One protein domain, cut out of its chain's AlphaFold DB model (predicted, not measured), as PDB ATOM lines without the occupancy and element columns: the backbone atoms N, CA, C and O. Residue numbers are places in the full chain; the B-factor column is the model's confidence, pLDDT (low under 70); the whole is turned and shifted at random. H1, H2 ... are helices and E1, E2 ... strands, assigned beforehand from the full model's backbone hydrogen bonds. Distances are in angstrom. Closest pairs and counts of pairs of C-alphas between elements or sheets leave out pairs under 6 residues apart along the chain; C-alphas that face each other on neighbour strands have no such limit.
ATOM      1  N   ALA A  13     214.416 213.951 203.059       51.78
ATOM      2  CA  ALA A  13     213.621 213.764 204.270       51.78
ATOM      3  C   ALA A  13     212.441 214.749 204.340       51.78
ATOM      4  O   ALA A  13     211.418 214.426 204.934       51.78
ATOM      5  N   THR A  14     212.550 215.913 203.690       47.94
ATOM      6  CA  THR A  14     211.500 216.943 203.641       47.94
ATOM      7  C   THR A  14     210.405 216.647 202.607       47.94
ATOM      8  O   THR A  14     209.327 217.229 202.686       47.94
ATOM      9  N   VAL A  15     210.637 215.707 201.679       51.00
ATOM     10  CA  VAL A  15     209.649 215.266 200.667       51.00
ATOM     11  C   VAL A  15     208.737 214.143 201.193       51.00
ATOM     12  O   VAL A  15     207.703 213.832 200.597       51.00
ATOM     13  N   TYR A  16     209.057 213.547 202.346       54.34
ATOM     14  CA  TYR A  16     208.111 212.695 203.065       54.34
ATOM     15  C   TYR A  16     206.929 213.566 203.505       54.34
ATOM     16  O   TYR A  16     207.111 214.464 204.319       54.34
ATOM     17  N   LYS A  17     205.735 213.332 202.931       61.09
ATOM     18  CA  LYS A  17     204.488 214.077 203.206       61.09
ATOM     19  C   LYS A  17     204.428 214.516 204.676       61.09
ATOM     20  O   LYS A  17     204.330 213.647 205.545       61.09
ATOM     21  N   GLN A  18     204.492 215.831 204.911       60.31
ATOM     22  CA  GLN A  18     204.748 216.450 206.223       60.31
ATOM     23  C   GLN A  18     203.859 215.918 207.359       60.31
ATOM     24  O   GLN A  18     204.313 215.839 208.495       60.31
ATOM     25  N   ASP A  19     202.634 215.483 207.052       69.00
ATOM     26  CA  ASP A  19     201.693 214.968 208.050       69.00
ATOM     27  C   ASP A  19     201.622 213.446 208.169       69.00
ATOM     28  O   ASP A  19     201.060 212.952 209.143       69.00
ATOM     29  N   ARG A  20     202.173 212.685 207.216       83.31
ATOM     30  CA  ARG A  20     202.118 211.214 207.246       83.31
ATOM     31  C   ARG A  20     203.245 210.627 208.081       83.31
ATOM     32  O   ARG A  20     203.027 209.681 208.830       83.31
ATOM     33  N   TYR A  21     204.450 211.164 207.928       85.69
ATOM     34  CA  TYR A  21     205.653 210.625 208.550       85.69
ATOM     35  C   TYR A  21     206.216 211.626 209.543       85.69
ATOM     36  O   TYR A  21     206.725 212.672 209.158       85.69
ATOM     37  N   LEU A  22     206.169 211.282 210.826       86.62
ATOM     38  CA  LEU A  22     206.696 212.131 211.890       86.62
ATOM     39  C   LEU A  22     207.914 211.496 212.537       86.62
ATOM     40  O   LEU A  22     207.975 210.284 212.716       86.62
ATOM     41  N   LEU A  23     208.883 212.306 212.953       88.38
ATOM     42  CA  LEU A  23     209.936 211.812 213.838       88.38
ATOM     43  C   LEU A  23     209.313 211.258 215.125       88.38
ATOM     44  O   LEU A  23     208.335 211.803 215.634       88.38
ATOM     45  N   LEU A  24     209.920 210.205 215.674       87.69
ATOM     46  CA  LEU A  24     209.445 209.518 216.884       87.69
ATOM     47  C   LEU A  24     208.989 210.454 218.027       87.69
ATOM     48  O   LEU A  24     207.929 210.183 218.583       87.69
ATOM     49  N   PRO A  25     209.717 211.532 218.396       87.06
ATOM     50  CA  PRO A  25     209.256 212.465 219.429       87.06
ATOM     51  C   PRO A  25     207.954 213.191 219.065       87.06
ATOM     52  O   PRO A  25     207.036 213.216 219.874       87.06
ATOM     53  N   ALA A  26     207.845 213.709 217.839       87.88
ATOM     54  CA  ALA A  26     206.644 214.402 217.367       87.88
ATOM     55  C   ALA A  26     205.450 213.442 217.222       87.88
ATOM     56  O   ALA A  26     204.316 213.792 217.536       87.88
ATOM     57  N   ALA A  27     205.704 212.202 216.796       87.62
ATOM     58  CA  ALA A  27     204.686 211.156 216.764       87.62
ATOM     59  C   ALA A  27     204.187 210.800 218.174       87.62
ATOM     60  O   ALA A  27     202.987 210.652 218.378       87.62
ATOM     61  N   ALA A  28     205.094 210.695 219.150       87.44
ATOM     62  CA  ALA A  28     204.763 210.411 220.546       87.44
ATOM     63  C   ALA A  28     203.816 211.464 221.133       87.44
ATOM     64  O   ALA A  28     202.784 211.115 221.703       87.44
ATOM     65  N   GLU A  29     204.135 212.739 220.918       88.31
ATOM     66  CA  GLU A  29     203.303 213.868 221.333       88.31
ATOM     67  C   GLU A  29     201.931 213.843 220.646       88.31
ATOM     68  O   GLU A  29     200.905 213.878 221.324       88.31
ATOM     69  N   LYS A  30     201.896 213.678 219.317       85.62
ATOM     70  CA  LYS A  30     200.647 213.685 218.536       85.62
ATOM     71  C   LYS A  30     199.706 212.525 218.879       85.62
ATOM     72  O   LYS A  30     198.493 212.692 218.829       85.62
ATOM     73  N   ILE A  31     200.250 211.351 219.201       84.06
ATOM     74  CA  ILE A  31     199.469 210.149 219.551       84.06
ATOM     75  C   ILE A  31     199.143 210.117 221.059       84.06
ATOM     76  O   ILE A  31     198.306 209.330 221.493       84.06
ATOM     77  N   GLY A  32     199.784 210.964 221.872       85.06
ATOM     78  CA  GLY A  32     199.615 210.968 223.325       85.06
ATOM     79  C   GLY A  32     200.259 209.762 224.020       85.06
ATOM     80  O   GLY A  32     199.795 209.332 225.073       85.06
ATOM     81  N   LEU A  33     201.320 209.192 223.438       86.31
ATOM     82  CA  LEU A  33     202.056 208.059 224.007       86.31
ATOM     83  C   LEU A  33     203.446 208.484 224.489       86.31
ATOM     84  O   LEU A  33     204.105 209.289 223.834       86.31
ATOM     85  N   PRO A  34     203.979 207.892 225.573       90.94
ATOM     86  CA  PRO A  34     205.355 208.147 225.972       90.94
ATOM     87  C   PRO A  34     206.341 207.729 224.874       90.94
ATOM     88  O   PRO A  34     206.282 206.612 224.352       90.94
ATOM     89  N   LEU A  35     207.333 208.577 224.581       90.06
ATOM     90  CA  LEU A  35     208.376 208.279 223.589       90.06
ATOM     91  C   LEU A  35     209.107 206.956 223.881       90.06
ATOM     92  O   LEU A  35     209.439 206.205 222.962       90.06
ATOM     93  N   ARG A  36     209.336 206.644 225.164       89.81
ATOM     94  CA  ARG A  36     209.932 205.369 225.592       89.81
ATOM     95  C   ARG A  36     209.109 204.173 225.112       89.81
ATOM     96  O   ARG A  36     209.693 203.182 224.685       89.81
ATOM     97  N   THR A  37     207.784 204.283 225.147       86.38
ATOM     98  CA  THR A  37     206.865 203.238 224.694       86.38
ATOM     99  C   THR A  37     207.014 203.008 223.199       86.38
ATOM    100  O   THR A  37     207.226 201.873 222.796       86.38
ATOM    101  N   LEU A  38     207.012 204.063 222.380       85.44
ATOM    102  CA  LEU A  38     207.205 203.936 220.929       85.44
ATOM    103  C   LEU A  38     208.570 203.339 220.557       85.44
ATOM    104  O   LEU A  38     208.662 202.532 219.632       85.44
ATOM    105  N   ARG A  39     209.631 203.683 221.296       88.75
ATOM    106  CA  ARG A  39     210.968 203.095 221.101       88.75
ATOM    107  C   ARG A  39     211.001 201.609 221.453       88.75
ATOM    108  O   ARG A  39     211.408 200.804 220.621       88.75
ATOM    109  N   ALA A  40     210.521 201.253 222.645       87.88
ATOM    110  CA  ALA A  40     210.418 199.861 223.073       87.88
ATOM    111  C   ALA A  40     209.536 199.054 222.114       87.88
ATOM    112  O   ALA A  40     209.800 197.888 221.828       87.88
ATOM    113  N   TRP A  41     208.499 199.697 221.576       86.88
ATOM    114  CA  TRP A  41     207.606 199.078 220.623       86.88
ATOM    115  C   TRP A  41     208.320 198.751 219.311       86.88
ATOM    116  O   TRP A  41     208.299 197.604 218.868       86.88
ATOM    117  N   ARG A  42     209.053 199.711 218.747       85.94
ATOM    118  CA  ARG A  42     209.896 199.490 217.566       85.94
ATOM    119  C   ARG A  42     210.871 198.327 217.746       85.94
ATOM    120  O   ARG A  42     211.021 197.516 216.840       85.94
ATOM    121  N   GLU A  43     211.547 198.263 218.890       87.81
ATOM    122  CA  GLU A  43     212.522 197.207 219.188       87.81
ATOM    123  C   GLU A  43     211.851 195.835 219.292       87.81
ATOM    124  O   GLU A  43     212.309 194.871 218.681       87.81
ATOM    125  N   LYS A  44     210.721 195.760 220.004       86.06
ATOM    126  CA  LYS A  44     209.975 194.513 220.205       86.06
ATOM    127  C   LYS A  44     209.478 193.905 218.893       86.06
ATOM    128  O   LYS A  44     209.509 192.686 218.749       86.06
ATOM    129  N   TRP A  45     209.030 194.730 217.946       84.38
ATOM    130  CA  TRP A  45     208.399 194.250 216.710       84.38
ATOM    131  C   TRP A  45     209.218 194.493 215.452       84.38
ATOM    132  O   TRP A  45     208.688 194.439 214.347       84.38
ATOM    133  N   GLN A  46     210.527 194.688 215.593       82.06
ATOM    134  CA  GLN A  46     211.426 194.858 214.454       82.06
ATOM    135  C   GLN A  46     211.356 193.690 213.449       82.06
ATOM    136  O   GLN A  46     211.654 193.873 212.271       82.06
ATOM    137  N   ARG A  47     210.989 192.488 213.915       81.38
ATOM    138  CA  ARG A  47     210.881 191.267 213.098       81.38
ATOM    139  C   ARG A  47     209.477 191.003 212.552       81.38
ATOM    140  O   ARG A  47     209.333 190.116 211.719       81.38
ATOM    141  N   ASP A  48     208.465 191.729 213.018       84.56
ATOM    142  CA  ASP A  48     207.097 191.596 212.518       84.56
ATOM    143  C   ASP A  48     206.919 192.544 211.322       84.56
ATOM    144  O   ASP A  48     207.023 193.758 211.507       84.56
ATOM    145  N   PRO A  49     206.649 192.041 210.104       80.56
ATOM    146  CA  PRO A  49     206.545 192.879 208.910       80.56
ATOM    147  C   PRO A  49     205.443 193.942 208.993       80.56
ATOM    148  O   PRO A  49     205.614 195.046 208.476       80.56
ATOM    149  N   ASN A  50     204.321 193.633 209.650       80.88
ATOM    150  CA  ASN A  50     203.187 194.549 209.757       80.88
ATOM    151  C   ASN A  50     203.500 195.699 210.717       80.88
ATOM    152  O   ASN A  50     203.184 196.852 210.435       80.88
ATOM    153  N   MET A  51     204.156 195.385 211.833       81.38
ATOM    154  CA  MET A  51     204.508 196.367 212.862       81.38
ATOM    155  C   MET A  51     205.767 197.153 212.505       81.38
ATOM    156  O   MET A  51     205.845 198.352 212.759       81.38
ATOM    157  N   ALA A  52     206.753 196.504 211.881       81.12
ATOM    158  CA  ALA A  52     207.944 197.168 211.366       81.12
ATOM    159  C   ALA A  52     207.578 198.200 210.289       81.12
ATOM    160  O   ALA A  52     208.216 199.247 210.217       81.12
ATOM    161  N   GLY A  53     206.507 197.952 209.523       82.88
ATOM    162  CA  GLY A  53     205.954 198.892 208.547       82.88
ATOM    163  C   GLY A  53     205.449 200.217 209.135       82.88
ATOM    164  O   GLY A  53     205.314 201.185 208.393       82.88
ATOM    165  N   LEU A  54     205.226 200.300 210.455       86.19
ATOM    166  CA  LEU A  54     204.906 201.557 211.147       86.19
ATOM    167  C   LEU A  54     206.116 202.494 211.246       86.19
ATOM    168  O   LEU A  54     205.952 203.695 211.455       86.19
ATOM    169  N   PHE A  55     207.334 201.963 211.111       86.69
ATOM    170  CA  PHE A  55     208.573 202.713 211.268       86.69
ATOM    171  C   PHE A  55     209.313 202.807 209.933       86.69
ATOM    172  O   PHE A  55     209.980 201.867 209.500       86.69
ATOM    173  N   ALA A  56     209.261 203.973 209.296       83.62
ATOM    174  CA  ALA A  56     210.039 204.251 208.095       83.62
ATOM    175  C   ALA A  56     211.456 204.709 208.467       83.62
ATOM    176  O   ALA A  56     211.655 205.501 209.390       83.62
ATOM    177  N   LYS A  57     212.467 204.227 207.741       79.06
ATOM    178  CA  LYS A  57     213.865 204.622 207.947       79.06
ATOM    179  C   LYS A  57     214.376 205.358 206.715       79.06
ATOM    180  O   LYS A  57     214.394 204.787 205.631       79.06
ATOM    181  N   SER A  58     214.845 206.589 206.903       74.06
ATOM    182  CA  SER A  58     215.561 207.352 205.877       74.06
ATOM    183  C   SER A  58     216.908 207.792 206.443       74.06
ATOM    184  O   SER A  58     216.982 208.568 207.399       74.06
ATOM    185  N   GLY A  59     217.992 207.214 205.918       76.56
ATOM    186  CA  GLY A  59     219.338 207.408 206.459       76.56
ATOM    187  C   GLY A  59     219.438 207.015 207.941       76.56
ATOM    188  O   GLY A  59     219.221 205.856 208.311       76.56
ATOM    189  N   LYS A  60     219.791 207.988 208.793       75.25
ATOM    190  CA  LYS A  60     219.898 207.825 210.257       75.25
ATOM    191  C   LYS A  60     218.589 208.113 210.998       75.25
ATOM    192  O   LYS A  60     218.479 207.769 212.173       75.25
ATOM    193  N   PHE A  61     217.615 208.727 210.336       75.81
ATOM    194  CA  PHE A  61     216.360 209.128 210.955       75.81
ATOM    195  C   PHE A  61     215.328 208.004 210.887       75.81
ATOM    196  O   PHE A  61     215.243 207.253 209.910       75.81
ATOM    197  N   VAL A  62     214.546 207.897 211.959       81.00
ATOM    198  CA  VAL A  62     213.426 206.966 212.071       81.00
ATOM    199  C   VAL A  62     212.154 207.784 212.201       81.00
ATOM    200  O   VAL A  62     211.996 208.566 213.142       81.00
ATOM    201  N   PHE A  63     211.263 207.563 211.250       86.19
ATOM    202  CA  PHE A  63     209.956 208.178 211.164       86.19
ATOM    203  C   PHE A  63     208.890 207.156 211.533       86.19
ATOM    204  O   PHE A  63     209.059 205.954 211.339       86.19
ATOM    205  N   PHE A  64     207.790 207.652 212.060       89.25
ATOM    206  CA  PHE A  64     206.593 206.912 212.378       89.25
ATOM    207  C   PHE A  64     205.519 207.272 211.348       89.25
ATOM    208  O   PHE A  64     205.249 208.455 211.138       89.25
ATOM    209  N   ASP A  65     204.956 206.265 210.683       90.25
ATOM    210  CA  ASP A  65     203.914 206.415 209.661       90.25
ATOM    211  C   ASP A  65     202.531 206.441 210.330       90.25
ATOM    212  O   ASP A  65     202.019 205.410 210.776       90.25
ATOM    213  N   LEU A  66     201.918 207.625 210.406       85.50
ATOM    214  CA  LEU A  66     200.597 207.820 211.008       85.50
ATOM    215  C   LEU A  66     199.476 207.129 210.219       85.50
ATOM    216  O   LEU A  66     198.513 206.663 210.825       85.50
ATOM    217  N   ASP A  67     199.599 206.998 208.897       86.81
ATOM    218  CA  ASP A  67     198.587 206.312 208.081       86.81
ATOM    219  C   ASP A  67     198.662 204.796 208.287       86.81
ATOM    220  O   ASP A  67     197.651 204.087 208.306       86.81
ATOM    221  N   ALA A  68     199.878 204.258 208.414       85.94
ATOM    222  CA  ALA A  68     200.063 202.859 208.783       85.94
ATOM    223  C   ALA A  68     199.533 202.595 210.203       85.94
ATOM    224  O   ALA A  68     198.876 201.579 210.429       85.94
ATOM    225  N   TRP A  69     199.741 203.542 211.120       86.62
ATOM    226  CA  TRP A  69     199.207 203.498 212.478       86.62
ATOM    227  C   TRP A  69     197.675 203.496 212.522       86.62
ATOM    228  O   TRP A  69     197.086 202.635 213.173       86.62
ATOM    229  N   ALA A  70     197.019 204.389 211.777       84.38
ATOM    230  CA  ALA A  70     195.559 204.444 211.698       84.38
ATOM    231  C   ALA A  70     194.963 203.132 211.157       84.38
ATOM    232  O   ALA A  70     194.066 202.559 211.771       84.38
ATOM    233  N   ARG A  71     195.528 202.595 210.066       83.56
ATOM    234  CA  ARG A  71     195.104 201.301 209.499       83.56
ATOM    235  C   ARG A  71     195.330 200.136 210.456       83.56
ATOM    236  O   ARG A  71     194.567 199.175 210.450       83.56
ATOM    237  N   TYR A  72     196.390 200.188 211.258       85.25
ATOM    238  CA  TYR A  72     196.635 199.179 212.280       85.25
ATOM    239  C   TYR A  72     195.569 199.221 213.381       85.25
ATOM    240  O   TYR A  72     195.008 198.178 213.718       85.25
ATOM    241  N   LEU A  73     195.237 200.411 213.888       83.56
ATOM    242  CA  LEU A  73     194.167 200.584 214.874       83.56
ATOM    243  C   LEU A  73     192.813 200.106 214.343       83.56
ATOM    244  O   LEU A  73     192.100 199.401 215.051       83.56
ATOM    245  N   GLU A  74     192.492 200.420 213.089       82.06
ATOM    246  CA  GLU A  74     191.262 199.970 212.435       82.06
ATOM    247  C   GLU A  74     191.178 198.436 212.373       82.06
ATOM    248  O   GLU A  74     190.150 197.854 212.715       82.06
ATOM    249  N   ARG A  75     192.280 197.752 212.030       82.12
ATOM    250  CA  ARG A  75     192.334 196.279 212.040       82.12
ATOM    251  C   ARG A  75     192.130 195.694 213.433       82.12
ATOM    252  O   ARG A  75     191.407 194.712 213.563       82.12
ATOM    253  N   ILE A  76     192.746 196.276 214.466       79.88
ATOM    254  CA  ILE A  76     192.537 195.822 215.851       79.88
ATOM    255  C   ILE A  76     191.078 196.018 216.257       79.88
ATOM    256  O   ILE A  76     190.490 195.135 216.872       79.88
ATOM    257  N   GLN A  77     190.494 197.168 215.919       75.94
ATOM    258  CA  GLN A  77     189.108 197.468 216.247       75.94
ATOM    259  C   GLN A  77     188.158 196.491 215.553       75.94
ATOM    260  O   GLN A  77     187.257 195.968 216.203       75.94
ATOM    261  N   MET A  78     188.379 196.194 214.270       73.12
ATOM    262  CA  MET A  78     187.601 195.186 213.547       73.12
ATOM    263  C   MET A  78     187.753 193.796 214.168       73.12
ATOM    264  O   MET A  78     186.739 193.155 214.418       73.12
ATOM    265  N   ALA A  79     188.972 193.371 214.513       73.00
ATOM    266  CA  ALA A  79     189.197 192.094 215.192       73.00
ATOM    267  C   ALA A  79     188.473 192.030 216.550       73.00
ATOM    268  O   ALA A  79     187.823 191.040 216.862       73.00
ATOM    269  N   ALA A  80     188.504 193.112 217.332       68.31
ATOM    270  CA  ALA A  80     187.788 193.193 218.604       68.31
ATOM    271  C   ALA A  80     186.260 193.160 218.423       68.31
ATOM    272  O   ALA A  80     185.552 192.557 219.229       68.31
ATOM    273  N   VAL A  81     185.738 193.790 217.366       71.12
ATOM    274  CA  VAL A  81     184.312 193.741 217.010       71.12
ATOM    275  C   VAL A  81     183.913 192.341 216.550       71.12
ATOM    276  O   VAL A  81     182.851 191.856 216.939       71.12
ATOM    277  N   GLU A  82     184.744 191.674 215.753       70.56
ATOM    278  CA  GLU A  82     184.526 190.295 215.317       70.56
ATOM    279  C   GLU A  82     184.558 189.324 216.494       70.56
ATOM    280  O   GLU A  82     183.653 188.502 216.607       70.56
ATOM    281  N   ASP A  83     185.505 189.473 217.421       69.06
ATOM    282  CA  ASP A  83     185.571 188.687 218.654       69.06
ATOM    283  C   ASP A  83     184.352 188.938 219.548       69.06
ATOM    284  O   ASP A  83     183.726 187.993 220.034       69.06
ATOM    285  N   ALA A  84     183.948 190.200 219.721       64.56
ATOM    286  CA  ALA A  84     182.739 190.549 220.462       64.56
ATOM    287  C   ALA A  84     181.483 189.960 219.799       64.56
ATOM    288  O   ALA A  84     180.591 189.458 220.487       64.56
ATOM    289  N   ARG A  85     181.418 189.960 218.463       67.75
ATOM    290  CA  ARG A  85     180.321 189.369 217.690       67.75
ATOM    291  C   ARG A  85     180.341 187.843 217.745       67.75
ATOM    292  O   ARG A  85     179.279 187.239 217.851       67.75
ATOM    293  N   ALA A  86     181.509 187.210 217.705       71.25
ATOM    294  CA  ALA A  86     181.678 185.768 217.849       71.25
ATOM    295  C   ALA A  86     181.283 185.314 219.256       71.25
ATOM    296  O   ALA A  86     180.566 184.325 219.406       71.25
ATOM    297  N   TRP A  87     181.654 186.081 220.282       67.25
ATOM    298  CA  TRP A  87     181.189 185.894 221.650       67.25
ATOM    299  C   TRP A  87     179.664 186.047 221.729       67.25
ATOM    300  O   TRP A  87     178.982 185.111 222.134       67.25
ATOM    301  N   GLN A  88     179.092 187.146 221.230       60.12
ATOM    302  CA  GLN A  88     177.636 187.333 221.194       60.12
ATOM    303  C   GLN A  88     176.911 186.225 220.424       60.12
ATOM    304  O   GLN A  88     175.858 185.782 220.867       60.12
ATOM    305  N   ASN A  89     177.455 185.745 219.305       61.75
ATOM    306  CA  ASN A  89     176.888 184.642 218.534       61.75
ATOM    307  C   ASN A  89     177.011 183.307 219.270       61.75
ATOM    308  O   ASN A  89     176.092 182.502 219.190       61.75
ATOM    309  N   ARG A  90     178.088 183.081 220.028       55.59
ATOM    310  CA  ARG A  90     178.256 181.907 220.893       55.59
ATOM    311  C   ARG A  90     177.249 181.915 222.044       55.59
ATOM    312  O   ARG A  90     176.653 180.883 222.323       55.59
ATOM    313  N   PHE A  91     176.985 183.070 222.653       49.50
ATOM    314  CA  PHE A  91     175.957 183.216 223.691       49.50
ATOM    315  C   PHE A  91     174.531 183.234 223.126       49.50
ATOM    316  O   PHE A  91     173.625 182.681 223.744       49.50
ATOM    317  N   ARG A  92     174.319 183.775 221.921       47.38
ATOM    318  CA  ARG A  92     173.060 183.627 221.181       47.38
ATOM    319  C   ARG A  92     172.811 182.174 220.815       47.38
ATOM    320  O   ARG A  92     171.709 181.719 221.040       47.38
ATOM    321  N   LEU A  93     173.797 181.419 220.336       44.41
ATOM    322  CA  LEU A  93     173.648 179.978 220.096       44.41
ATOM    323  C   LEU A  93     173.284 179.225 221.380       44.41
ATOM    324  O   LEU A  93     172.439 178.343 221.330       44.41
ATOM    325  N   VAL A  94     173.829 179.619 222.536       46.22
ATOM    326  CA  VAL A  94     173.432 179.051 223.837       46.22
ATOM    327  C   VAL A  94     172.001 179.451 224.244       46.22
ATOM    328  O   VAL A  94     171.297 178.637 224.833       46.22
ATOM    329  N   LEU A  95     171.528 180.651 223.888       40.75
ATOM    330  CA  LEU A  95     170.149 181.110 224.143       40.75
ATOM    331  C   LEU A  95     169.124 180.645 223.086       40.75
ATOM    332  O   LEU A  95     167.931 180.606 223.370       40.75
ATOM    333  N   PHE A  96     169.576 180.262 221.888       38.22
ATOM    334  CA  PHE A  96     168.774 179.752 220.768       38.22
ATOM    335  C   PHE A  96     168.907 178.226 220.587       38.22
ATOM    336  O   PHE A  96     168.591 177.701 219.522       38.22
ATOM    337  N   PHE A  97     169.247 177.494 221.654       37.16
ATOM    338  CA  PHE A  97     168.885 176.079 221.813       37.16
ATOM    339  C   PHE A  97     167.611 175.926 222.678       37.16
ATOM    340  O   PHE A  97     167.693 175.463 223.817       37.16
ATOM    341  N   PRO A  98     166.397 176.253 222.189       43.75
ATOM    342  CA  PRO A  98     165.170 175.905 222.884       43.75
ATOM    343  C   PRO A  98     164.654 174.547 222.378       43.75
ATOM    344  O   PRO A  98     163.637 174.525 221.701       43.75
ATOM    345  N   ALA A  99     165.335 173.413 222.625       45.66
ATOM    346  CA  ALA A  99     164.749 172.109 222.230       45.66
ATOM    347  C   ALA A  99     165.304 170.797 222.835       45.66
ATOM    348  O   ALA A  99     164.814 169.747 222.433       45.66
ATOM    349  N   ALA A 100     166.260 170.762 223.777       45.38
ATOM    350  CA  ALA A 100     166.698 169.446 224.306       45.38
ATOM    351  C   ALA A 100     167.066 169.351 225.798       45.38
ATOM    352  O   ALA A 100     167.403 168.265 226.255       45.38
ATOM    353  N   GLY A 101     167.000 170.434 226.583       43.94
ATOM    354  CA  GLY A 101     167.507 170.412 227.969       43.94
ATOM    355  C   GLY A 101     166.532 170.819 229.072       43.94
ATOM    356  O   GLY A 101     166.771 170.501 230.231       43.94
ATOM    357  N   ILE A 102     165.429 171.502 228.753       42.19
ATOM    358  CA  ILE A 102     164.523 172.049 229.784       42.19
ATOM    359  C   ILE A 102     163.492 171.000 230.257       42.19
ATOM    360  O   ILE A 102     162.903 171.140 231.324       42.19
ATOM    361  N   GLY A 103     163.356 169.874 229.544       40.12
ATOM    362  CA  GLY A 103     162.498 168.753 229.955       40.12
ATOM    363  C   GLY A 103     163.058 167.870 231.082       40.12
ATOM    364  O   GLY A 103     162.284 167.182 231.736       40.12
ATOM    365  N   MET A 104     164.371 167.890 231.354       42.28
ATOM    366  CA  MET A 104     164.990 167.000 232.359       42.28
ATOM    367  C   MET A 104     165.227 167.650 233.729       42.28
ATOM    368  O   MET A 104     165.348 166.940 234.723       42.28
ATOM    369  N   ALA A 105     165.229 168.983 233.829       44.94
ATOM    370  CA  ALA A 105     165.394 169.657 235.121       44.94
ATOM    371  C   ALA A 105     164.096 169.679 235.955       44.94
ATOM    372  O   ALA A 105     164.153 169.637 237.182       44.94
ATOM    373  N   ILE A 106     162.922 169.686 235.310       47.31
ATOM    374  CA  ILE A 106     161.630 169.755 236.016       47.31
ATOM    375  C   ILE A 106     161.171 168.367 236.505       47.31
ATOM    376  O   ILE A 106     160.577 168.264 237.575       47.31
ATOM    377  N   VAL A 107     161.530 167.279 235.813       47.03
ATOM    378  CA  VAL A 107     161.197 165.910 236.260       47.03
ATOM    379  C   VAL A 107     162.060 165.472 237.454       47.03
ATOM    380  O   VAL A 107     161.549 164.848 238.382       47.03
ATOM    381  N   ILE A 108     163.339 165.866 237.512       49.47
ATOM    382  CA  ILE A 108     164.206 165.553 238.664       49.47
ATOM    383  C   ILE A 108     163.797 166.366 239.908       49.47
ATOM    384  O   ILE A 108     163.828 165.833 241.017       49.47
ATOM    385  N   ALA A 109     163.324 167.605 239.734       46.44
ATOM    386  CA  ALA A 109     162.823 168.429 240.837       46.44
ATOM    387  C   ALA A 109     161.483 167.928 241.422       46.44
ATOM    388  O   ALA A 109     161.240 168.107 242.614       46.44
ATOM    389  N   MET A 110     160.635 167.254 240.633       44.97
ATOM    390  CA  MET A 110     159.366 166.696 241.130       44.97
ATOM    391  C   MET A 110     159.500 165.304 241.765       44.97
ATOM    392  O   MET A 110     158.698 164.959 242.626       44.97
ATOM    393  N   ILE A 111     160.528 164.523 241.416       51.72
ATOM    394  CA  ILE A 111     160.748 163.186 242.003       51.72
ATOM    395  C   ILE A 111     161.480 163.257 243.363       51.72
ATOM    396  O   ILE A 111     161.381 162.323 244.152       51.72
ATOM    397  N   HIS A 112     162.152 164.370 243.695       49.88
ATOM    398  CA  HIS A 112     162.911 164.522 244.954       49.88
ATOM    399  C   HIS A 112     162.361 165.570 245.949       49.88
ATOM    400  O   HIS A 112     162.963 165.758 247.004       49.88
ATOM    401  N   GLY A 113     161.232 166.235 245.662       42.62
ATOM    402  CA  GLY A 113     160.716 167.351 246.480       42.62
ATOM    403  C   GLY A 113     159.289 167.214 247.031       42.62
ATOM    404  O   GLY A 113     158.785 168.168 247.610       42.62
TER     405      GLY A 113
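This is residues 13 to 113 of the 117 residues of an uncharacterized protein of Desulfovibrionaceae bacterium (UniProt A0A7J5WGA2). A small, well-packed head holds a three-stranded sheet with H1 over one face and the short helices H2 and H3 close by; from this head the long helix H4 sticks out with residues 73 to 95, and H5 lies toward the end of the same arm. The arm makes the length. The printed part has 101 residues, with five named helices and three named strands in the order E1 H1 H2 H3 E2 E3 H4 H5, mostly helix; the antiparallel sheet runs E1 E3 E2. The whole is extended, with a radius of gyration of the C-alphas of 25.2 A and spans of 82 by 25 by 23 A.

E1, residues 21 to 23, is antiparallel to the inner strand E3, residues 61 to 65; N 22 and O 64 are within hydrogen-bond range at 3.0 A. E2, residues 55 to 58, and E3 form a hairpin, with N 56 and O 63 at 2.9 A. H1, residues 24 to 31, is on the sheet over E1, at a height of 8.6 A. H1 touches H2, residues 35 to 44; their closest C-alphas, of Ala 28 and Leu 35, are 5.2 A apart. H3, residues 49 to 52, is close to H2 but not clearly touching, the C-alphas of Arg 42 and Ala 52 being closest at 6.9 A. H4, residues 66 to 95, only grazes the sheet with residues 66 to 69. H5, residues 102 to 111, is apart from H4. Every O i to N i+4 pair is within hydrogen-bond range in H1, H2 and H4, and 3 of 6 in H5; H3 is too short for one.

E1 begins at C-alpha 21 (205.653, 210.625, 208.550). H4 measures 42.6 A from C-alpha 66 (200.597, 207.820, 211.008), and H5 15.6 A to C-alpha 111 (160.748, 163.186, 242.003).

The printed part has no cut and no long link. Confidence is under 70 at residues 13 to 19, 80, 83 to 85 and 87 to 113.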